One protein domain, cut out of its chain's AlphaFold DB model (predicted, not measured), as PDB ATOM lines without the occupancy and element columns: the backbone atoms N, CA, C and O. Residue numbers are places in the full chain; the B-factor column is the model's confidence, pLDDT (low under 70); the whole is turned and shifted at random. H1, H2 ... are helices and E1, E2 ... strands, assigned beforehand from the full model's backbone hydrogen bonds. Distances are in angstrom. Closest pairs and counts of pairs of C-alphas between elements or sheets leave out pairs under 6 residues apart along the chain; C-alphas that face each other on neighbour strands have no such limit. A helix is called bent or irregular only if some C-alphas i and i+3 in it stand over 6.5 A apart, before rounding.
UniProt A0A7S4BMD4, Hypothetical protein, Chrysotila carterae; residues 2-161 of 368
ATOM      1  N   SER A   2     -39.921  30.673  40.641       35.22
ATOM      2  CA  SER A   2     -40.412  31.772  41.481       35.22
ATOM      3  C   SER A   2     -41.508  31.311  42.421       35.22
ATOM      4  O   SER A   2     -42.382  30.540  42.034       35.22
ATOM      5  N   CYS A   3     -41.463  31.789  43.659       50.75
ATOM      6  CA  CYS A   3     -42.572  31.664  44.592       50.75
ATOM      7  C   CYS A   3     -42.860  33.030  45.209       50.75
ATOM      8  O   CYS A   3     -42.032  33.541  45.962       50.75
ATOM      9  N   PRO A   4     -44.032  33.613  44.920       54.88
ATOM     10  CA  PRO A   4     -44.531  34.786  45.624       54.88
ATOM     11  C   PRO A   4     -44.702  34.559  47.119       54.88
ATOM     12  O   PRO A   4     -44.488  35.514  47.853       54.88
ATOM     13  N   SER A   5     -44.937  33.305  47.545       54.38
ATOM     14  CA  SER A   5     -45.434  32.842  48.862       54.38
ATOM     15  C   SER A   5     -44.786  33.424  50.119       54.38
ATOM     16  O   SER A   5     -45.319  33.297  51.222       54.38
ATOM     17  N   PHE A   6     -43.640  34.077  49.977       66.81
ATOM     18  CA  PHE A   6     -43.034  34.851  51.043       66.81
ATOM     19  C   PHE A   6     -43.788  36.167  51.333       66.81
ATOM     20  O   PHE A   6     -43.917  36.556  52.497       66.81
ATOM     21  N   ALA A   7     -44.321  36.846  50.310       86.88
ATOM     22  CA  ALA A   7     -45.169  38.025  50.485       86.88
ATOM     23  C   ALA A   7     -46.454  37.663  51.248       86.88
ATOM     24  O   ALA A   7     -46.899  38.412  52.115       86.88
ATOM     25  N   GLU A   8     -47.001  36.479  50.980       93.19
ATOM     26  CA  GLU A   8     -48.167  35.901  51.634       93.19
ATOM     27  C   GLU A   8     -47.922  35.687  53.121       93.19
ATOM     28  O   GLU A   8     -48.714  36.178  53.919       93.19
ATOM     29  N   HIS A   9     -46.812  35.059  53.525       94.56
ATOM     30  CA  HIS A   9     -46.520  34.914  54.955       94.56
ATOM     31  C   HIS A   9     -46.285  36.272  55.634       94.56
ATOM     32  O   HIS A   9     -46.850  36.524  56.699       94.56
ATOM     33  N   LEU A  10     -45.491  37.156  55.013       96.19
ATOM     34  CA  LEU A  10     -45.186  38.489  55.546       96.19
ATOM     35  C   LEU A  10     -46.456  39.296  55.838       96.19
ATOM     36  O   LEU A  10     -46.567  39.915  56.893       96.19
ATOM     37  N   VAL A  11     -47.401  39.309  54.898       96.94
ATOM     38  CA  VAL A  11     -48.636  40.087  55.021       96.94
ATOM     39  C   VAL A  11     -49.643  39.367  55.920       96.94
ATOM     40  O   VAL A  11     -50.190  39.987  56.832       96.94
ATOM     41  N   ALA A  12     -49.850  38.059  55.723       97.31
ATOM     42  CA  ALA A  12     -50.855  37.296  56.461       97.31
ATOM     43  C   ALA A  12     -50.570  37.228  57.965       97.31
ATOM     44  O   ALA A  12     -51.507  37.305  58.761       97.31
ATOM     45  N   PHE A  13     -49.293  37.128  58.336       97.25
ATOM     46  CA  PHE A  13     -48.808  36.988  59.709       97.25
ATOM     47  C   PHE A  13     -47.969  38.199  60.151       97.25
ATOM     48  O   PHE A  13     -47.025  38.070  60.933       97.25
ATOM     49  N   SER A  14     -48.285  39.395  59.646       97.44
ATOM     50  CA  SER A  14     -47.489  40.609  59.886       97.44
ATOM     51  C   SER A  14     -47.275  40.966  61.362       97.44
ATOM     52  O   SER A  14     -46.330  41.690  61.670       97.44
ATOM     53  N   SER A  15     -48.102  40.465  62.288       97.06
ATOM     54  CA  SER A  15     -47.957  40.716  63.730       97.06
ATOM     55  C   SER A  15     -46.803  39.959  64.401       97.06
ATOM     56  O   SER A  15     -46.421  40.318  65.514       97.06
ATOM     57  N   ILE A  16     -46.249  38.933  63.748       94.81
ATOM     58  CA  ILE A  16     -45.228  38.036  64.323       94.81
ATOM     59  C   ILE A  16     -43.921  37.992  63.521       94.81
ATOM     60  O   ILE A  16     -43.032  37.206  63.839       94.81
ATOM     61  N   VAL A  17     -43.807  38.791  62.458       93.50
ATOM     62  CA  VAL A  17     -42.612  38.828  61.608       93.50
ATOM     63  C   VAL A  17     -41.718  39.988  62.031       93.50
ATOM     64  O   VAL A  17     -42.078  41.149  61.861       93.50
ATOM     65  N   ASP A  18     -40.522  39.675  62.528       93.62
ATOM     66  CA  ASP A  18     -39.547  40.688  62.955       93.62
ATOM     67  C   ASP A  18     -38.790  41.329  61.783       93.62
ATOM     68  O   ASP A  18     -38.373  42.481  61.869       93.62
ATOM     69  N   ALA A  19     -38.585  40.584  60.693       95.62
ATOM     70  CA  ALA A  19     -37.913  41.023  59.471       95.62
ATOM     71  C   ALA A  19     -38.189  40.047  58.326       95.62
ATOM     72  O   ALA A  19     -38.535  38.888  58.557       95.62
ATOM     73  N   ALA A  20     -37.992  40.502  57.088       96.06
ATOM     74  CA  ALA A  20     -38.366  39.720  55.921       96.06
ATOM     75  C   ALA A  20     -37.429  39.946  54.720       96.06
ATOM     76  O   ALA A  20     -36.844  41.019  54.578       96.06
ATOM     77  N   ALA A  21     -37.303  38.960  53.827       95.75
ATOM     78  CA  ALA A  21     -36.656  39.118  52.528       95.75
ATOM     79  C   ALA A  21     -37.453  38.418  51.426       95.75
ATOM     80  O   ALA A  21     -37.683  37.215  51.494       95.75
ATOM     81  N   ILE A  22     -37.824  39.169  50.391       95.94
ATOM     82  CA  ILE A  22     -38.513  38.659  49.204       95.94
ATOM     83  C   ILE A  22     -37.507  38.643  48.054       95.94
ATOM     84  O   ILE A  22     -37.020  39.702  47.653       95.94
ATOM     85  N   ALA A  23     -37.181  37.463  47.531       93.31
ATOM     86  CA  ALA A  23     -36.231  37.284  46.435       93.31
ATOM     87  C   ALA A  23     -36.937  36.677  45.216       93.31
ATOM     88  O   ALA A  23     -37.407  35.546  45.290       93.31
ATOM     89  N   GLY A  24     -37.039  37.430  44.115       89.69
ATOM     90  CA  GLY A  24     -37.709  36.957  42.891       89.69
ATOM     91  C   GLY A  24     -39.189  36.576  43.083       89.69
ATOM     92  O   GLY A  24     -39.672  35.642  42.442       89.69
ATOM     93  N   GLY A  25     -39.886  37.255  44.000       90.06
ATOM     94  CA  GLY A  25     -41.306  37.044  44.308       90.06
ATOM     95  C   GLY A  25     -42.239  37.990  43.545       90.06
ATOM     96  O   GLY A  25     -41.825  38.658  42.599       90.06
ATOM     97  N   SER A  26     -43.502  38.057  43.972       92.81
ATOM     98  CA  SER A  26     -44.505  38.970  43.414       92.81
ATOM     99  C   SER A  26     -45.360  39.619  44.517       92.81
ATOM    100  O   SER A  26     -45.201  39.283  45.693       92.81
ATOM    101  N   PRO A  27     -46.176  40.639  44.191       95.25
ATOM    102  CA  PRO A  27     -47.081  41.280  45.147       95.25
ATOM    103  C   PRO A  27     -48.027  40.281  45.834       95.25
ATOM    104  O   PRO A  27     -48.503  39.338  45.204       95.25
ATOM    105  N   TYR A  28     -48.371  40.533  47.101       95.19
ATOM    106  CA  TYR A  28     -49.411  39.780  47.805       95.19
ATOM    107  C   TYR A  28     -50.717  39.818  47.008       95.19
ATOM    108  O   TYR A  28     -51.174  40.896  46.620       95.19
ATOM    109  N   GLY A  29     -51.326  38.655  46.780       92.19
ATOM    110  CA  GLY A  29     -52.583  38.555  46.044       92.19
ATOM    111  C   GLY A  29     -52.451  38.737  44.532       92.19
ATOM    112  O   GLY A  29     -53.474  38.802  43.855       92.19
ATOM    113  N   CYS A  30     -51.233  38.777  43.975       91.88
ATOM    114  CA  CYS A  30     -51.033  38.901  42.528       91.88
ATOM    115  C   CYS A  30     -51.774  37.802  41.744       91.88
ATOM    116  O   CYS A  30     -52.400  38.078  40.726       91.88
ATOM    117  N   GLY A  31     -51.754  36.563  42.245       89.00
ATOM    118  CA  GLY A  31     -52.491  35.443  41.656       89.00
ATOM    119  C   GLY A  31     -53.994  35.419  41.960       89.00
ATOM    120  O   GLY A  31     -54.715  34.623  41.365       89.00
ATOM    121  N   SER A  32     -54.462  36.273  42.875       88.19
ATOM    122  CA  SER A  32     -55.832  36.275  43.409       88.19
ATOM    123  C   SER A  32     -56.746  37.311  42.764       88.19
ATOM    124  O   SER A  32     -57.959  37.108  42.703       88.19
ATOM    125  N   VAL A  33     -56.182  38.437  42.327       85.62
ATOM    126  CA  VAL A  33     -56.946  39.532  41.724       85.62
ATOM    127  C   VAL A  33     -57.364  39.209  40.289       85.62
ATOM    128  O   VAL A  33     -56.880  38.263  39.658       85.62
ATOM    129  N   ARG A  34     -58.327  39.967  39.755       68.25
ATOM    130  CA  ARG A  34     -58.817  39.740  38.397       68.25
ATOM    131  C   ARG A  34     -57.657  40.107  37.456       68.25
ATOM    132  O   ARG A  34     -57.104  41.181  37.570       68.25
ATOM    133  N   PHE A  35     -57.320  39.225  36.513       60.22
ATOM    134  CA  PHE A  35     -56.329  39.384  35.422       60.22
ATOM    135  C   PHE A  35     -54.945  38.704  35.580       60.22
ATOM    136  O   PHE A  35     -54.152  38.965  36.468       60.22
ATOM    137  N   ARG A  36     -54.686  37.843  34.577       69.81
ATOM    138  CA  ARG A  36     -53.440  37.225  34.078       69.81
ATOM    139  C   ARG A  36     -52.353  36.891  35.111       69.81
ATOM    140  O   ARG A  36     -51.395  37.636  35.261       69.81
ATOM    141  N   PHE A  37     -52.393  35.642  35.590       81.00
ATOM    142  CA  PHE A  37     -51.292  34.889  36.223       81.00
ATOM    143  C   PHE A  37     -49.897  35.185  35.628       81.00
ATOM    144  O   PHE A  37     -48.915  35.261  36.354       81.00
ATOM    145  N   SER A  38     -49.799  35.419  34.311       87.94
ATOM    146  CA  SER A  38     -48.544  35.786  33.639       87.94
ATOM    147  C   SER A  38     -47.942  37.125  34.094       87.94
ATOM    148  O   SER A  38     -46.725  37.266  34.080       87.94
ATOM    149  N   LEU A  39     -48.759  38.107  34.493       92.06
ATOM    150  CA  LEU A  39     -48.284  39.415  34.963       92.06
ATOM    151  C   LEU A  39     -47.523  39.298  36.286       92.06
ATOM    152  O   LEU A  39     -46.603  40.068  36.522       92.06
ATOM    153  N   CYS A  40     -47.792  38.262  37.079       90.81
ATOM    154  CA  CYS A  40     -47.011  37.948  38.276       90.81
ATOM    155  C   CYS A  40     -45.588  37.453  37.969       90.81
ATOM    156  O   CYS A  40     -44.796  37.268  38.889       90.81
ATOM    157  N   TYR A  41     -45.260  37.265  36.688       90.50
ATOM    158  CA  TYR A  41     -43.917  36.965  36.193       90.50
ATOM    159  C   TYR A  41     -43.348  38.093  35.327       90.50
ATOM    160  O   TYR A  41     -42.140  38.313  35.324       90.50
ATOM    161  N   THR A  42     -44.189  38.814  34.580       92.94
ATOM    162  CA  THR A  42     -43.731  39.837  33.621       92.94
ATOM    163  C   THR A  42     -43.839  41.275  34.122       92.94
ATOM    164  O   THR A  42     -43.218  42.162  33.541       92.94
ATOM    165  N   GLY A  43     -44.629  41.511  35.163       93.06
ATOM    166  CA  GLY A  43     -45.060  42.827  35.617       93.06
ATOM    167  C   GLY A  43     -46.209  43.390  34.780       93.06
ATOM    168  O   GLY A  43     -46.649  42.768  33.804       93.06
ATOM    169  N   GLY A  44     -46.675  44.580  35.155       93.19
ATOM    170  CA  GLY A  44     -47.795  45.299  34.550       93.19
ATOM    171  C   GLY A  44     -49.129  45.083  35.267       93.19
ATOM    172  O   GLY A  44     -50.173  45.148  34.615       93.19
ATOM    173  N   ILE A  45     -49.109  44.773  36.565       92.31
ATOM    174  CA  ILE A  45     -50.332  44.577  37.353       92.31
ATOM    175  C   ILE A  45     -51.024  45.909  37.681       92.31
ATOM    176  O   ILE A  45     -50.400  46.973  37.697       92.31
ATOM    177  N   ASP A  46     -52.322  45.861  37.998       93.88
ATOM    178  CA  ASP A  46     -53.000  47.006  38.608       93.88
ATOM    179  C   ASP A  46     -52.607  47.101  40.089       93.88
ATOM    180  O   ASP A  46     -53.072  46.343  40.945       93.88
ATOM    181  N   LEU A  47     -51.721  48.052  40.390       93.81
ATOM    182  CA  LEU A  47     -51.226  48.268  41.745       93.81
ATOM    183  C   LEU A  47     -52.348  48.637  42.732       93.81
ATOM    184  O   LEU A  47     -52.279  48.255  43.899       93.81
ATOM    185  N   GLN A  48     -53.370  49.380  42.297       95.31
ATOM    186  CA  GLN A  48     -54.474  49.757  43.182       95.31
ATOM    187  C   GLN A  48     -55.352  48.551  43.502       95.31
ATOM    188  O   GLN A  48     -55.778  48.408  44.646       95.31
ATOM    189  N   GLU A  49     -55.566  47.657  42.534       94.50
ATOM    190  CA  GLU A  49     -56.321  46.420  42.746       94.50
ATOM    191  C   GLU A  49     -55.646  45.523  43.794       94.50
ATOM    192  O   GLU A  49     -56.292  45.123  44.762       94.50
ATOM    193  N   VAL A  50     -54.335  45.272  43.681       93.69
ATOM    194  CA  VAL A  50     -53.627  44.423  44.662       93.69
ATOM    195  C   VAL A  50     -53.464  45.087  46.034       93.69
ATOM    196  O   VAL A  50     -53.356  44.389  47.040       93.69
ATOM    197  N   ILE A  51     -53.442  46.423  46.125       96.38
ATOM    198  CA  ILE A  51     -53.459  47.136  47.418       96.38
ATOM    199  C   ILE A  51     -54.847  47.032  48.062       96.38
ATOM    200  O   ILE A  51     -54.946  46.734  49.253       96.38
ATOM    201  N   ALA A  52     -55.913  47.247  47.284       96.50
ATOM    202  CA  ALA A  52     -57.290  47.111  47.754       96.50
ATOM    203  C   ALA A  52     -57.585  45.676  48.207       96.50
ATOM    204  O   ALA A  52     -58.239  45.469  49.225       96.50
ATOM    205  N   TYR A  53     -57.024  44.687  47.513       96.19
ATOM    206  CA  TYR A  53     -57.131  43.284  47.886       96.19
ATOM    207  C   TYR A  53     -56.545  42.989  49.278       96.19
ATOM    208  O   TYR A  53     -57.173  42.298  50.078       96.19
ATOM    209  N   VAL A  54     -55.383  43.561  49.628       97.25
ATOM    210  CA  VAL A  54     -54.840  43.457  50.999       97.25
ATOM    211  C   VAL A  54     -55.837  44.030  52.011       97.25
ATOM    212  O   VAL A  54     -56.124  43.390  53.019       97.25
ATOM    213  N   GLN A  55     -56.394  45.214  51.745       97.44
ATOM    214  CA  GLN A  55     -57.359  45.863  52.642       97.44
ATOM    215  C   GLN A  55     -58.624  45.018  52.826       97.44
ATOM    216  O   GLN A  55     -59.068  44.830  53.956       97.44
ATOM    217  N   GLU A  56     -59.142  44.422  51.752       97.50
ATOM    218  CA  GLU A  56     -60.279  43.502  51.806       97.50
ATOM    219  C   GLU A  56     -59.996  42.309  52.736       97.50
ATOM    220  O   GLU A  56     -60.822  41.953  53.580       97.50
ATOM    221  N   ARG A  57     -58.805  41.703  52.640       97.62
ATOM    222  CA  ARG A  57     -58.410  40.579  53.506       97.62
ATOM    223  C   ARG A  57     -58.286  40.988  54.979       97.62
ATOM    224  O   ARG A  57     -58.630  40.189  55.859       97.62
ATOM    225  N   VAL A  58     -57.850  42.218  55.263       98.06
ATOM    226  CA  VAL A  58     -57.845  42.786  56.625       98.06
ATOM    227  C   VAL A  58     -59.270  42.972  57.142       98.06
ATOM    228  O   VAL A  58     -59.575  42.539  58.251       98.06
ATOM    229  N   GLU A  59     -60.161  43.559  56.341       98.06
ATOM    230  CA  GLU A  59     -61.569  43.783  56.704       98.06
ATOM    231  C   GLU A  59     -62.318  42.468  56.967       98.06
ATOM    232  O   GLU A  59     -63.156  42.388  57.867       98.06
ATOM    233  N   GLN A  60     -61.968  41.405  56.238       97.69
ATOM    234  CA  GLN A  60     -62.460  40.044  56.471       97.69
ATOM    235  C   GLN A  60     -61.880  39.388  57.740       97.69
ATOM    236  O   GLN A  60     -62.363  38.334  58.161       97.69
ATOM    237  N   GLY A  61     -60.837  39.964  58.345       97.69
ATOM    238  CA  GLY A  61     -60.154  39.430  59.526       97.69
ATOM    239  C   GLY A  61     -59.330  38.164  59.260       97.69
ATOM    240  O   GLY A  61     -58.981  37.438  60.198       97.69
ATOM    241  N   VAL A  62     -59.030  37.860  57.993       97.44
ATOM    242  CA  VAL A  62     -58.341  36.616  57.602       97.44
ATOM    243  C   VAL A  62     -56.816  36.755  57.567       97.44
ATOM    244  O   VAL A  62     -56.118  35.744  57.670       97.44
ATOM    245  N   ILE A  63     -56.306  37.987  57.535       98.25
ATOM    246  CA  ILE A  63     -54.893  38.343  57.724       98.25
ATOM    247  C   ILE A  63     -54.726  39.334  58.879       98.25
ATOM    248  O   ILE A  63     -55.703  39.919  59.350       98.25
ATOM    249  N   ASP A  64     -53.494  39.499  59.347       98.31
ATOM    250  CA  ASP A  64     -53.132  40.564  60.280       98.31
ATOM    251  C   ASP A  64     -53.194  41.953  59.617       98.31
ATOM    252  O   ASP A  64     -53.066  42.084  58.402       98.31
ATOM    253  N   ASP A  65     -53.345  43.007  60.424       97.31
ATOM    254  CA  ASP A  65     -53.288  44.395  59.951       97.31
ATOM    255  C   ASP A  65     -51.847  44.757  59.503       97.31
ATOM    256  O   ASP A  65     -50.933  44.760  60.338       97.31
ATOM    257  N   PRO A  66     -51.606  45.121  58.224       95.62
ATOM    258  CA  PRO A  66     -50.279  45.458  57.707       95.62
ATOM    259  C   PRO A  66     -49.605  46.644  58.402       95.62
ATOM    260  O   PRO A  66     -48.410  46.863  58.216       95.62
ATOM    261  N   SER A  67     -50.321  47.417  59.226       95.62
ATOM    262  CA  SER A  67     -49.714  48.441  60.079       95.62
ATOM    263  C   SER A  67     -48.691  47.879  61.075       95.62
ATOM    264  O   SER A  67     -47.829  48.638  61.527       95.62
ATOM    265  N   ASN A  68     -48.712  46.569  61.346       97.38
ATOM    266  CA  ASN A  68     -47.650  45.873  62.077       97.38
ATOM    267  C   ASN A  68     -46.290  45.965  61.363       97.38
ATOM    268  O   ASN A  68     -45.248  46.029  62.013       97.38
ATOM    269  N   LEU A  69     -46.280  46.103  60.031       96.81
ATOM    270  CA  LEU A  69     -45.056  46.178  59.231       96.81
ATOM    271  C   LEU A  69     -44.337  47.535  59.313       96.81
ATOM    272  O   LEU A  69     -43.253  47.702  58.756       96.81
ATOM    273  N   LYS A  70     -44.881  48.520  60.043       96.44
ATOM    274  CA  LYS A  70     -44.298  49.873  60.144       96.44
ATOM    275  C   LYS A  70     -42.853  49.893  60.639       96.44
ATOM    276  O   LYS A  70     -42.112  50.812  60.289       96.44
ATOM    277  N   ASN A  71     -42.456  48.906  61.441       95.12
ATOM    278  CA  ASN A  71     -41.107  48.782  61.997       95.12
ATOM    279  C   ASN A  71     -40.353  47.542  61.493       95.12
ATOM    280  O   ASN A  71     -39.241  47.302  61.951       95.12
ATOM    281  N   VAL A  72     -40.932  46.791  60.554       96.56
ATOM    282  CA  VAL A  72     -40.358  45.547  60.036       96.56
ATOM    283  C   VAL A  72     -39.445  45.879  58.854       96.56
ATOM    284  O   VAL A  72     -39.930  46.412  57.852       96.56
ATOM    285  N   PRO A  73     -38.128  45.619  58.930       97.44
ATOM    286  CA  PRO A  73     -37.252  45.750  57.782       97.44
ATOM    287  C   PRO A  73     -37.547  44.638  56.768       97.44
ATOM    288  O   PRO A  73     -37.552  43.453  57.105       97.44
ATOM    289  N   VAL A  74     -37.755  45.028  55.512       97.31
ATOM    290  CA  VAL A  74     -38.022  44.115  54.398       97.31
ATOM    291  C   VAL A  74     -36.990  44.339  53.303       97.31
ATOM    292  O   VAL A  74     -36.858  45.443  52.770       97.31
ATOM    293  N   ILE A  75     -36.257  43.285  52.959       97.00
ATOM    294  CA  ILE A  75     -35.353  43.261  51.811       97.00
ATOM    295  C   ILE A  75     -36.122  42.775  50.587       97.00
ATOM    296  O   ILE A  75     -36.848  41.789  50.641       97.00
ATOM    297  N   LEU A  76     -35.940  43.457  49.467       97.06
ATOM    298  CA  LEU A  76     -36.496  43.102  48.172       97.06
ATOM    299  C   LEU A  76     -35.335  42.874  47.216       97.06
ATOM    300  O   LEU A  76     -34.618  43.816  46.882       97.06
ATOM    301  N   PHE A  77     -35.140  41.632  46.796       95.69
ATOM    302  CA  PHE A  77     -34.031  41.221  45.947       95.69
ATOM    303  C   PHE A  77     -34.528  40.750  44.580       95.69
ATOM    304  O   PHE A  77     -35.416  39.904  44.471       95.69
ATOM    305  N   SER A  78     -33.932  41.293  43.525       93.56
ATOM    306  CA  SER A  78     -34.097  40.814  42.153       93.56
ATOM    307  C   SER A  78     -32.913  41.284  41.328       93.56
ATOM    308  O   SER A  78     -32.478  42.431  41.453       93.56
ATOM    309  N   GLY A  79     -32.369  40.406  40.496       91.38
ATOM    310  CA  GLY A  79     -31.282  40.779  39.609       91.38
ATOM    311  C   GLY A  79     -31.771  41.265  38.249       91.38
ATOM    312  O   GLY A  79     -32.852  40.922  37.777       91.38
ATOM    313  N   LYS A  80     -30.943  42.067  37.577       91.31
ATOM    314  CA  LYS A  80     -31.252  42.623  36.245       91.31
ATOM    315  C   LYS A  80     -31.376  41.568  35.144       91.31
ATOM    316  O   LYS A  80     -31.905  41.885  34.084       91.31
ATOM    317  N   ASN A  81     -30.860  40.365  35.384       90.38
ATOM    318  CA  ASN A  81     -30.865  39.258  34.437       90.38
ATOM    319  C   ASN A  81     -31.895  38.183  34.822       90.38
ATOM    320  O   ASN A  81     -31.841  37.069  34.306       90.38
ATOM    321  N   ASP A  82     -32.812  38.481  35.749       89.31
ATOM    322  CA  ASP A  82     -33.930  37.597  36.051       89.31
ATOM    323  C   ASP A  82     -34.948  37.632  34.902       89.31
ATOM    324  O   ASP A  82     -35.675  38.607  34.709       89.31
ATOM    325  N   PHE A  83     -34.957  36.559  34.109       87.56
ATOM    326  CA  PHE A  83     -35.888  36.362  32.997       87.56
ATOM    327  C   PHE A  83     -37.063  35.439  33.353       87.56
ATOM    328  O   PHE A  83     -37.894  35.170  32.487       87.56
ATOM    329  N   LEU A  84     -37.124  34.927  34.590       87.00
ATOM    330  CA  LEU A  84     -38.239  34.098  35.055       87.00
ATOM    331  C   LEU A  84     -39.281  34.954  35.763       87.00
ATOM    332  O   LEU A  84     -40.461  34.848  35.446       87.00
ATOM    333  N   VAL A  85     -38.845  35.818  36.678       89.56
ATOM    334  CA  VAL A  85     -39.664  36.879  37.265       89.56
ATOM    335  C   VAL A  85     -38.952  38.186  37.015       89.56
ATOM    336  O   VAL A  85     -37.956  38.515  37.655       89.56
ATOM    337  N   LEU A  86     -39.457  38.921  36.032       92.94
ATOM    338  CA  LEU A  86     -38.824  40.146  35.588       92.94
ATOM    339  C   LEU A  86     -38.722  41.130  36.750       92.94
ATOM    340  O   LEU A  86     -39.637  41.255  37.563       92.94
ATOM    341  N   LEU A  87     -37.629  41.896  36.770       95.00
ATOM    342  CA  LEU A  87     -37.371  42.924  37.781       95.00
ATOM    343  C   LEU A  87     -38.565  43.872  38.008       95.00
ATOM    344  O   LEU A  87     -38.737  44.399  39.107       95.00
ATOM    345  N   GLU A  88     -39.391  44.093  36.983       96.25
ATOM    346  CA  GLU A  88     -40.596  44.911  37.102       96.25
ATOM    347  C   GLU A  88     -41.582  44.376  38.147       96.25
ATOM    348  O   GLU A  88     -42.084  45.159  38.947       96.25
ATOM    349  N   VAL A  89     -41.757  43.056  38.250       95.75
ATOM    350  CA  VAL A  89     -42.615  42.440  39.272       95.75
ATOM    351  C   VAL A  89     -42.143  42.822  40.674       95.75
ATOM    352  O   VAL A  89     -42.934  43.232  41.515       95.75
ATOM    353  N   MET A  90     -40.834  42.768  40.925       95.94
ATOM    354  CA  MET A  90     -40.278  43.110  42.236       95.94
ATOM    355  C   MET A  90     -40.312  44.617  42.528       95.94
ATOM    356  O   MET A  90     -40.362  45.018  43.695       95.94
ATOM    357  N   ARG A  91     -40.353  45.473  41.497       97.56
ATOM    358  CA  ARG A  91     -40.669  46.902  41.667       97.56
ATOM    359  C   ARG A  91     -42.126  47.106  42.064       97.56
ATOM    360  O   ARG A  91     -42.383  47.914  42.951       97.56
ATOM    361  N   GLU A  92     -43.051  46.359  41.472       96.81
ATOM    362  CA  GLU A  92     -44.468  46.375  41.850       96.81
ATOM    363  C   GLU A  92     -44.673  45.824  43.266       96.81
ATOM    364  O   GLU A  92     -45.408  46.425  44.046       96.81
ATOM    365  N   THR A  93     -43.952  44.768  43.660       97.06
ATOM    366  CA  THR A  93     -43.935  44.268  45.047       97.06
ATOM    367  C   THR A  93     -43.464  45.355  46.005       97.06
ATOM    368  O   THR A  93     -44.092  45.597  47.035       97.06
ATOM    369  N   ALA A  94     -42.395  46.075  45.650       97.88
ATOM    370  CA  ALA A  94     -41.928  47.205  46.439       97.88
ATOM    371  C   ALA A  94     -42.970  48.325  46.526       97.88
ATOM    372  O   ALA A  94     -43.131  48.928  47.588       97.88
ATOM    373  N   ALA A  95     -43.666  48.614  45.427       97.94
ATOM    374  CA  ALA A  95     -44.695  49.643  45.369       97.94
ATOM    375  C   ALA A  95     -45.917  49.277  46.225       97.94
ATOM    376  O   ALA A  95     -46.389  50.124  46.982       97.94
ATOM    377  N   GLN A  96     -46.372  48.019  46.187       97.38
ATOM    378  CA  GLN A  96     -47.466  47.534  47.031       97.38
ATOM    379  C   GLN A  96     -47.078  47.618  48.508       97.38
ATOM    380  O   GLN A  96     -47.805  48.204  49.307       97.38
ATOM    381  N   LEU A  97     -45.901  47.100  48.876       97.62
ATOM    382  CA  LEU A  97     -45.435  47.136  50.263       97.62
ATOM    383  C   LEU A  97     -45.211  48.562  50.773       97.62
ATOM    384  O   LEU A  97     -45.413  48.807  51.956       97.62
ATOM    385  N   SER A  98     -44.872  49.522  49.906       97.69
ATOM    386  CA  SER A  98     -44.712  50.934  50.298       97.69
ATOM    387  C   SER A  98     -46.012  51.572  50.813       97.69
ATOM    388  O   SER A  98     -45.955  52.609  51.473       97.69
ATOM    389  N   ALA A  99     -47.179  50.960  50.565       96.44
ATOM    390  CA  ALA A  99     -48.448  51.390  51.154       96.44
ATOM    391  C   ALA A  99     -48.541  51.102  52.668       96.44
ATOM    392  O   ALA A  99     -49.327  51.743  53.367       96.44
ATOM    393  N   PHE A 100     -47.733  50.170  53.186       95.56
ATOM    394  CA  PHE A 100     -47.827  49.667  54.564       95.56
ATOM    395  C   PHE A 100     -46.491  49.721  55.325       95.56
ATOM    396  O   PHE A 100     -46.470  49.878  56.548       95.56
ATOM    397  N   VAL A 101     -45.372  49.646  54.602       97.62
ATOM    398  CA  VAL A 101     -44.005  49.678  55.123       97.62
ATOM    399  C   VAL A 101     -43.359  51.021  54.774       97.62
ATOM    400  O   VAL A 101     -43.235  51.356  53.595       97.62
ATOM    401  N   PRO A 102     -42.910  51.811  55.766       97.69
ATOM    402  CA  PRO A 102     -42.176  53.043  55.514       97.69
ATOM    403  C   PRO A 102     -40.922  52.796  54.676       97.69
ATOM    404  O   PRO A 102     -40.180  51.852  54.936       97.69
ATOM    405  N   ASP A 103     -40.623  53.705  53.748       96.81
ATOM    406  CA  ASP A 103     -39.519  53.543  52.793       96.81
ATOM    407  C   ASP A 103     -38.154  53.279  53.455       96.81
ATOM    408  O   ASP A 103     -37.371  52.467  52.976       96.81
ATOM    409  N   LYS A 104     -37.911  53.872  54.635       96.81
ATOM    410  CA  LYS A 104     -36.705  53.632  55.453       96.81
ATOM    411  C   LYS A 104     -36.485  52.162  55.851       96.81
ATOM    412  O   LYS A 104     -35.374  51.800  56.225       96.81
ATOM    413  N   ASN A 105     -37.540  51.349  55.815       97.25
ATOM    414  CA  ASN A 105     -37.530  49.929  56.150       97.25
ATOM    415  C   ASN A 105     -37.643  49.035  54.901       97.25
ATOM    416  O   ASN A 105     -37.568  47.818  55.039       97.25
ATOM    417  N   LEU A 106     -37.783  49.608  53.697       97.12
ATOM    418  CA  LEU A 106     -37.827  48.881  52.426       97.12
ATOM    419  C   LEU A 106     -36.478  48.948  51.703       97.12
ATOM    420  O   LEU A 106     -36.154  49.911  51.004       97.12
ATOM    421  N   TYR A 107     -35.697  47.880  51.824       97.50
ATOM    422  CA  TYR A 107     -34.365  47.772  51.238       97.50
ATOM    423  C   TYR A 107     -34.451  47.126  49.856       97.50
ATOM    424  O   TYR A 107     -34.686  45.929  49.731       97.50
ATOM    425  N   ARG A 108     -34.264  47.919  48.797       97.56
ATOM    426  CA  ARG A 108     -34.391  47.464  47.404       97.56
ATOM    427  C   ARG A 108     -33.022  47.138  46.816       97.56
ATOM    428  O   ARG A 108     -32.224  48.034  46.548       97.56
ATOM    429  N   VAL A 109     -32.767  45.858  46.576       96.94
ATOM    430  CA  VAL A 109     -31.524  45.332  46.004       96.94
ATOM    431  C   VAL A 109     -31.794  44.861  44.581       96.94
ATOM    432  O   VAL A 109     -31.983  43.680  44.307       96.94
ATOM    433  N   PHE A 110     -31.848  45.843  43.679       96.50
ATOM    434  CA  PHE A 110     -32.232  45.687  42.266       96.50
ATOM    435  C   PHE A 110     -31.090  45.977  41.281       96.50
ATOM    436  O   PHE A 110     -31.291  46.098  40.071       96.50
ATOM    437  N   ASN A 111     -29.877  46.197  41.792       92.69
ATOM    438  CA  ASN A 111     -28.742  46.645  40.987       92.69
ATOM    439  C   ASN A 111     -27.792  45.512  40.565       92.69
ATOM    440  O   ASN A 111     -26.933  45.772  39.716       92.69
ATOM    441  N   THR A 112     -27.970  44.301  41.102       89.88
ATOM    442  CA  THR A 112     -27.126  43.130  40.835       89.88
ATOM    443  C   THR A 112     -27.363  42.579  39.426       89.88
ATOM    444  O   THR A 112     -28.387  42.842  38.789       89.88
ATOM    445  N   SER A 113     -26.404  41.806  38.913       87.81
ATOM    446  CA  SER A 113     -26.522  41.075  37.643       87.81
ATOM    447  C   SER A 113     -27.106  39.668  37.815       87.81
ATOM    448  O   SER A 113     -26.913  38.822  36.940       87.81
ATOM    449  N   ALA A 114     -27.755  39.396  38.949       88.50
ATOM    450  CA  ALA A 114     -28.340  38.092  39.226       88.50
ATOM    451  C   ALA A 114     -29.431  37.730  38.210       88.50
ATOM    452  O   ALA A 114     -30.155  38.593  37.709       88.50
ATOM    453  N   GLY A 115     -29.491  36.448  37.874       87.06
ATOM    454  CA  GLY A 115     -30.646  35.807  37.277       87.06
ATOM    455  C   GLY A 115     -31.680  35.489  38.349       87.06
ATOM    456  O   GLY A 115     -31.720  36.116  39.408       87.06
ATOM    457  N   HIS A 116     -32.482  34.464  38.092       87.88
ATOM    458  CA  HIS A 116     -33.466  33.978  39.050       87.88
ATOM    459  C   HIS A 116     -32.838  33.012  40.064       87.88
ATOM    460  O   HIS A 116     -33.021  31.800  39.965       87.88
ATOM    461  N   VAL A 117     -32.026  33.548  40.976       86.75
ATOM    462  CA  VAL A 117     -31.151  32.765  41.861       86.75
ATOM    463  C   VAL A 117     -31.123  33.348  43.271       86.75
ATOM    464  O   VAL A 117     -31.276  34.558  43.461       86.75
ATOM    465  N   TRP A 118     -30.840  32.511  44.263       89.44
ATOM    466  CA  TRP A 118     -30.379  32.954  45.570       89.44
ATOM    467  C   TRP A 118     -28.940  33.460  45.469       89.44
ATOM    468  O   TRP A 118     -28.051  32.785  44.942       89.44
ATOM    469  N   SER A 119     -28.705  34.671  45.964       91.44
ATOM    470  CA  SER A 119     -27.417  35.346  45.836       91.44
ATOM    471  C   SER A 119     -26.505  35.077  47.028       91.44
ATOM    472  O   SER A 119     -26.893  35.297  48.175       91.44
ATOM    473  N   LEU A 120     -25.270  34.683  46.729       90.62
ATOM    474  CA  LEU A 120     -24.138  34.606  47.649       90.62
ATOM    475  C   LEU A 120     -23.100  35.692  47.318       90.62
ATOM    476  O   LEU A 120     -23.099  36.266  46.223       90.62
ATOM    477  N   ASP A 121     -22.181  35.950  48.249       92.06
ATOM    478  CA  ASP A 121     -21.013  36.827  48.055       92.06
ATOM    479  C   ASP A 121     -19.698  36.059  47.813       92.06
ATOM    480  O   ASP A 121     -18.635  36.668  47.652       92.06
ATOM    481  N   HIS A 122     -19.753  34.725  47.798       88.00
ATOM    482  CA  HIS A 122     -18.591  33.842  47.722       88.00
ATOM    483  C   HIS A 122     -18.884  32.559  46.939       88.00
ATOM    484  O   HIS A 122     -20.007  32.321  46.502       88.00
ATOM    485  N   GLY A 123     -17.841  31.744  46.761       76.88
ATOM    486  CA  GLY A 123     -17.871  30.544  45.931       76.88
ATOM    487  C   GLY A 123     -17.610  30.859  44.460       76.88
ATOM    488  O   GLY A 123     -17.794  31.985  43.994       76.88
ATOM    489  N   GLU A 124     -17.137  29.869  43.712       59.59
ATOM    490  CA  GLU A 124     -17.130  29.973  42.255       59.59
ATOM    491  C   GLU A 124     -18.560  29.745  41.760       59.59
ATOM    492  O   GLU A 124     -19.233  28.821  42.224       59.59
ATOM    493  N   CYS A 125     -19.039  30.576  40.828       59.09
ATOM    494  CA  CYS A 125     -20.270  30.276  40.105       59.09
ATOM    495  C   CYS A 125     -20.047  28.951  39.374       59.09
ATOM    496  O   CYS A 125     -19.406  28.908  38.326       59.09
ATOM    497  N   GLY A 126     -20.539  27.848  39.937       47.88
ATOM    498  CA  GLY A 126     -20.417  26.536  39.306       47.88
ATOM    499  C   GLY A 126     -21.239  26.426  38.014       47.88
ATOM    500  O   GLY A 126     -21.167  25.406  37.332       47.88
ATOM    501  N   CYS A 127     -22.018  27.462  37.681       51.56
ATOM    502  CA  CYS A 127     -22.607  27.705  36.376       51.56
ATOM    503  C   CYS A 127     -21.881  28.889  35.743       51.56
ATOM    504  O   CYS A 127     -21.573  29.858  36.438       51.56
ATOM    505  N   PRO A 128     -21.660  28.881  34.421       44.59
ATOM    506  CA  PRO A 128     -20.818  29.863  33.738       44.59
ATOM    507  C   PRO A 128     -21.340  31.314  33.790       44.59
ATOM    508  O   PRO A 128     -20.730  32.196  33.193       44.59
ATOM    509  N   SER A 129     -22.461  31.592  34.468       56.22
ATOM    510  CA  SER A 129     -22.980  32.943  34.656       56.22
ATOM    511  C   SER A 129     -23.984  33.025  35.811       56.22
ATOM    512  O   SER A 129     -24.972  32.299  35.814       56.22
ATOM    513  N   CYS A 130     -23.806  34.014  36.698       63.06
ATOM    514  CA  CYS A 130     -24.825  34.484  37.656       63.06
ATOM    515  C   CYS A 130     -26.116  34.960  36.938       63.06
ATOM    516  O   CYS A 130     -27.130  35.166  37.588       63.06
ATOM    517  N   SER A 131     -26.107  35.089  35.601       57.00
ATOM    518  CA  SER A 131     -27.252  35.494  34.764       57.00
ATOM    519  C   SER A 131     -28.192  34.345  34.365       57.00
ATOM    520  O   SER A 131     -29.185  34.604  33.691       57.00
ATOM    521  N   LEU A 132     -27.879  33.086  34.697       55.97
ATOM    522  CA  LEU A 132     -28.706  31.923  34.347       55.97
ATOM    523  C   LEU A 132     -29.440  31.393  35.586       55.97
ATOM    524  O   LEU A 132     -28.801  31.120  36.596       55.97
ATOM    525  N   GLY A 133     -30.763  31.223  35.480       53.91
ATOM    526  CA  GLY A 133     -31.582  30.426  36.405       53.91
ATOM    527  C   GLY A 133     -32.012  29.099  35.760       53.91
ATOM    528  O   GLY A 133     -32.101  29.024  34.533       53.91
ATOM    529  N   GLY A 134     -32.278  28.050  36.547       49.62
ATOM    530  CA  GLY A 134     -32.674  26.719  36.049       49.62
ATOM    531  C   GLY A 134     -32.515  25.602  37.092       49.62
ATOM    532  O   GLY A 134     -31.896  25.819  38.112       49.62
ATOM    533  N   ALA A 135     -33.026  24.392  36.845       45.62
ATOM    534  CA  ALA A 135     -32.872  23.282  37.796       45.62
ATOM    535  C   ALA A 135     -31.448  22.697  37.757       45.62
ATOM    536  O   ALA A 135     -31.020  22.243  36.693       45.62
ATOM    537  N   ASN A 136     -30.733  22.749  38.895       49.66
ATOM    538  CA  ASN A 136     -29.519  22.009  39.320       49.66
ATOM    539  C   ASN A 136     -28.592  22.904  40.170       49.66
ATOM    540  O   ASN A 136     -28.651  24.122  40.069       49.66
ATOM    541  N   LYS A 137     -27.687  22.293  40.969       47.41
ATOM    542  CA  LYS A 137     -26.790  22.896  41.999       47.41
ATOM    543  C   LYS A 137     -26.325  24.338  41.751       47.41
ATOM    544  O   LYS A 137     -26.217  25.118  42.686       47.41
ATOM    545  N   CYS A 138     -25.970  24.647  40.516       50.62
ATOM    546  CA  CYS A 138     -25.310  25.884  40.143       50.62
ATOM    547  C   CYS A 138     -26.255  26.926  39.524       50.62
ATOM    548  O   CYS A 138     -25.830  28.025  39.198       50.62
ATOM    549  N   CYS A 139     -27.521  26.587  39.306       62.66
ATOM    550  CA  CYS A 139     -28.477  27.438  38.616       62.66
ATOM    551  C   CYS A 139     -29.444  28.147  39.574       62.66
ATOM    552  O   CYS A 139     -29.964  29.180  39.187       62.66
ATOM    553  N   ASP A 140     -29.641  27.656  40.802       75.31
ATOM    554  CA  ASP A 140     -30.572  28.270  41.767       75.31
ATOM    555  C   ASP A 140     -29.872  29.052  42.880       75.31
ATOM    556  O   ASP A 140     -30.493  29.901  43.509       75.31
ATOM    557  N   VAL A 141     -28.576  28.817  43.107       83.75
ATOM    558  CA  VAL A 141     -27.756  29.530  44.097       83.75
ATOM    559  C   VAL A 141     -26.408  29.881  43.476       83.75
ATOM    560  O   VAL A 141     -25.724  29.003  42.950       83.75
ATOM    561  N   ASN A 142     -26.022  31.158  43.502       83.56
ATOM    562  CA  ASN A 142     -24.834  31.646  42.794       83.56
ATOM    563  C   ASN A 142     -24.098  32.758  43.538       83.56
ATOM    564  O   ASN A 142     -24.711  33.572  44.224       83.56
ATOM    565  N   ASN A 143     -22.785  32.860  43.305       86.75
ATOM    566  CA  ASN A 143     -22.021  34.037  43.700       86.75
ATOM    567  C   ASN A 143     -22.396  35.224  42.806       86.75
ATOM    568  O   ASN A 143     -21.894  35.384  41.694       86.75
ATOM    569  N   CYS A 144     -23.286  36.067  43.303       87.56
ATOM    570  CA  CYS A 144     -23.687  37.301  42.642       87.56
ATOM    571  C   CYS A 144     -23.125  38.531  43.373       87.56
ATOM    572  O   CYS A 144     -23.624  39.644  43.195       87.56
ATOM    573  N   HIS A 145     -22.066  38.323  44.171       89.81
ATOM    574  CA  HIS A 145     -21.371  39.329  44.975       89.81
ATOM    575  C   HIS A 145     -22.289  40.086  45.941       89.81
ATOM    576  O   HIS A 145     -22.055  41.254  46.256       89.81
ATOM    577  N   TYR A 146     -23.345  39.419  46.406       93.12
ATOM    578  CA  TYR A 146     -24.293  39.975  47.355       93.12
ATOM    579  C   TYR A 146     -24.745  38.895  48.341       93.12
ATOM    580  O   TYR A 146     -25.348  37.898  47.954       93.12
ATOM    581  N   ASP A 147     -24.433  39.111  49.615       95.25
ATOM    582  CA  ASP A 147     -24.742  38.224  50.737       95.25
ATOM    583  C   ASP A 147     -26.203  38.395  51.173       95.25
ATOM    584  O   ASP A 147     -26.498  39.113  52.134       95.25
ATOM    585  N   LEU A 148     -27.129  37.771  50.437       94.75
ATOM    586  CA  LEU A 148     -28.566  37.895  50.698       94.75
ATOM    587  C   LEU A 148     -28.932  37.371  52.093       94.75
ATOM    588  O   LEU A 148     -29.641  38.049  52.838       94.75
ATOM    589  N   SER A 149     -28.409  36.201  52.460       95.56
ATOM    590  CA  SER A 149     -28.671  35.549  53.746       95.56
ATOM    591  C   SER A 149     -28.141  36.353  54.925       95.56
ATOM    592  O   SER A 149     -28.858  36.587  55.896       95.56
ATOM    593  N   GLY A 150     -26.902  36.835  54.851       96.75
ATOM    594  CA  GLY A 150     -26.361  37.662  55.916       96.75
ATOM    595  C   GLY A 150     -27.051  39.016  56.016       96.75
ATOM    596  O   GLY A 150     -27.198  39.517  57.130       96.75
ATOM    597  N   ASP A 151     -27.489  39.623  54.904       95.44
ATOM    598  CA  ASP A 151     -28.203  40.902  54.970       95.44
ATOM    599  C   ASP A 151     -29.572  40.743  55.639       95.44
ATOM    600  O   ASP A 151     -29.856  41.465  56.595       95.44
ATOM    601  N   VAL A 152     -30.380  39.743  55.252       93.88
ATOM    602  CA  VAL A 152     -31.684  39.516  55.910       93.88
ATOM    603  C   VAL A 152     -31.523  39.217  57.397       93.88
ATOM    604  O   VAL A 152     -32.217  39.814  58.221       93.88
ATOM    605  N   LEU A 153     -30.558  38.375  57.770       96.81
ATOM    606  CA  LEU A 153     -30.315  38.043  59.171       96.81
ATOM    607  C   LEU A 153     -29.766  39.247  59.961       96.81
ATOM    608  O   LEU A 153     -30.119  39.417  61.127       96.81
ATOM    609  N   ARG A 154     -28.946  40.122  59.353       96.62
ATOM    610  CA  ARG A 154     -28.476  41.365  59.997       96.62
ATOM    611  C   ARG A 154     -29.616  42.349  60.221       96.62
ATOM    612  O   ARG A 154     -29.661  43.001  61.261       96.62
ATOM    613  N   LYS A 155     -30.545  42.466  59.268       94.25
ATOM    614  CA  LYS A 155     -31.751  43.286  59.447       94.25
ATOM    615  C   LYS A 155     -32.659  42.729  60.541       94.25
ATOM    616  O   LYS A 155     -33.196  43.519  61.308       94.25
ATOM    617  N   ALA A 156     -32.774  41.405  60.639       91.75
ATOM    618  CA  ALA A 156     -33.587  40.729  61.646       91.75
ATOM    619  C   ALA A 156     -33.009  40.825  63.064       91.75
ATOM    620  O   ALA A 156     -33.728  41.103  64.019       91.75
ATOM    621  N   TYR A 157     -31.706  40.584  63.218       93.62
ATOM    622  CA  TYR A 157     -31.108  40.311  64.529       93.62
ATOM    623  C   TYR A 157     -30.008  41.298  64.935       93.62
ATOM    624  O   TYR A 157     -29.441  41.172  66.024       93.62
ATOM    625  N   GLY A 158     -29.714  42.289  64.091       93.00
ATOM    626  CA  GLY A 158     -28.675  43.286  64.318       93.00
ATOM    627  C   GLY A 158     -27.278  42.759  63.992       93.00
ATOM    628  O   GLY A 158     -27.039  42.170  62.939       93.00
ATOM    629  N   ASN A 159     -26.320  43.004  64.885       94.56
ATOM    630  CA  ASN A 159     -24.936  42.590  64.664       94.56
ATOM    631  C   ASN A 159     -24.811  41.061  64.704       94.56
ATOM    632  O   ASN A 159     -25.019  40.447  65.749       94.56
ATOM    633  N   LEU A 160     -24.404  40.468  63.580       96.44
ATOM    634  CA  LEU A 160     -24.098  39.042  63.480       96.44
ATOM    635  C   LEU A 160     -22.599  38.784  63.634       96.44
ATOM    636  O   LEU A 160     -21.768  39.526  63.106       96.44
ATOM    637  N   ARG A 161     -22.255  37.673  64.289       97.94
ATOM    638  CA  ARG A 161     -20.944  37.038  64.137       97.94
ATOM    639  C   ARG A 161     -20.797  36.541  62.684       97.94
ATOM    640  O   ARG A 161     -21.794  36.089  62.109       97.94
TER     641      ARG A 161
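AT A GLANCE: This is residues 2 to 161 of the 368 residues of the protein "Hypothetical protein" of Chrysotila carterae (UniProt A0A7S4BMD4). A small parallel sheet, E1 E2 E3, forms the core between helices: H1 and H5 on one face, H6 on the other, making three layers, helices on both faces of a sheet. H2 and H3 pack on H5 away from the sheet, while the small pair E4 E5 and the loop of residues 121 to 140 lie at the far end from H3. The 160 printed residues run H1 E1 H2 H3 H4 E2 H5 E3 E4 E5 H6, six helices and five strands; the class is mixed, with under half of the residues in named elements. The whole is compact, with a radius of gyration of the C-alphas of 15.7 A and spans of 49 by 40 by 23 A.

IN THESE COORDINATES: The sheet has E1, residues 20 to 23, 10.0 A long, E2, residues 74 to 77, 9.8 A, and E3, residues 106 to 109, 9.7 A. H5 is residues 87 to 97, 15.4 A; H6, residues 148 to 157, 14.3 A, ends at C-alpha 157 (-31.108, 40.311, 64.529). H1, residues 6 to 12, begins at C-alpha 6 (-43.034, 34.851, 51.043). H3, residues 47 to 59, measures 18.7 A. H2 is residues 39 to 42, H4 residues 66 to 71, E4 residues 118 to 120 and E5 residues 141 to 143. H4 is irregular, with C-alphas 68 and 71 7.2 A apart.

HOW THE PARTS SIT: E1 and E2 are parallel at 12 degrees, with N 22 and O 75 2.8 A apart; E2 and E3 are parallel at 18 degrees, with N 107 and O 74 2.9 A apart. E1, H2 H3 H4, E2 and E2, H5, E3 are strand-helix-strand units, parallel neighbour strands with helices between; the second crossover is right-handed. H5 is on the sheet at a height of 9.5 A, along the strands; H6, on the opposite face, has a height of 8.9 A. H1 is on the sheet too, with C-alphas 6 and 22 closest, 6.2 A apart. H3 touches H5 with residues 47 to 51 alone, at a steep tilt of 40 degrees, the same way; C-alphas 51 and 96 are closest, 6.0 A. H2 touches H5, C-alphas 42 and 89 being closest at 6.3 A. H4 is close to but not clearly touching H1, C-alphas 66 and 11 being closest at 6.2 A. E4 and E5 are parallel at 31 degrees, with N 120 and O 142 2.8 A apart. Every O i to N i+4 pair is within hydrogen-bond range in H1, H3, H5 and H6; H4 has 0 of 2, and 2 of 3 O i to N i+3 pairs; H2 is too short for an i+4 pair.

THE WHOLE: The farthest C-alphas, those of Glu 59 and Pro 128, are 48.8 A apart. The printed part has no cut; the links E1 to H2 and E4 to E5 are long. The mean pLDDT of the printed part is 87.9, and residues 2 to 6, 34 to 36 and 124 to 139 are under 70.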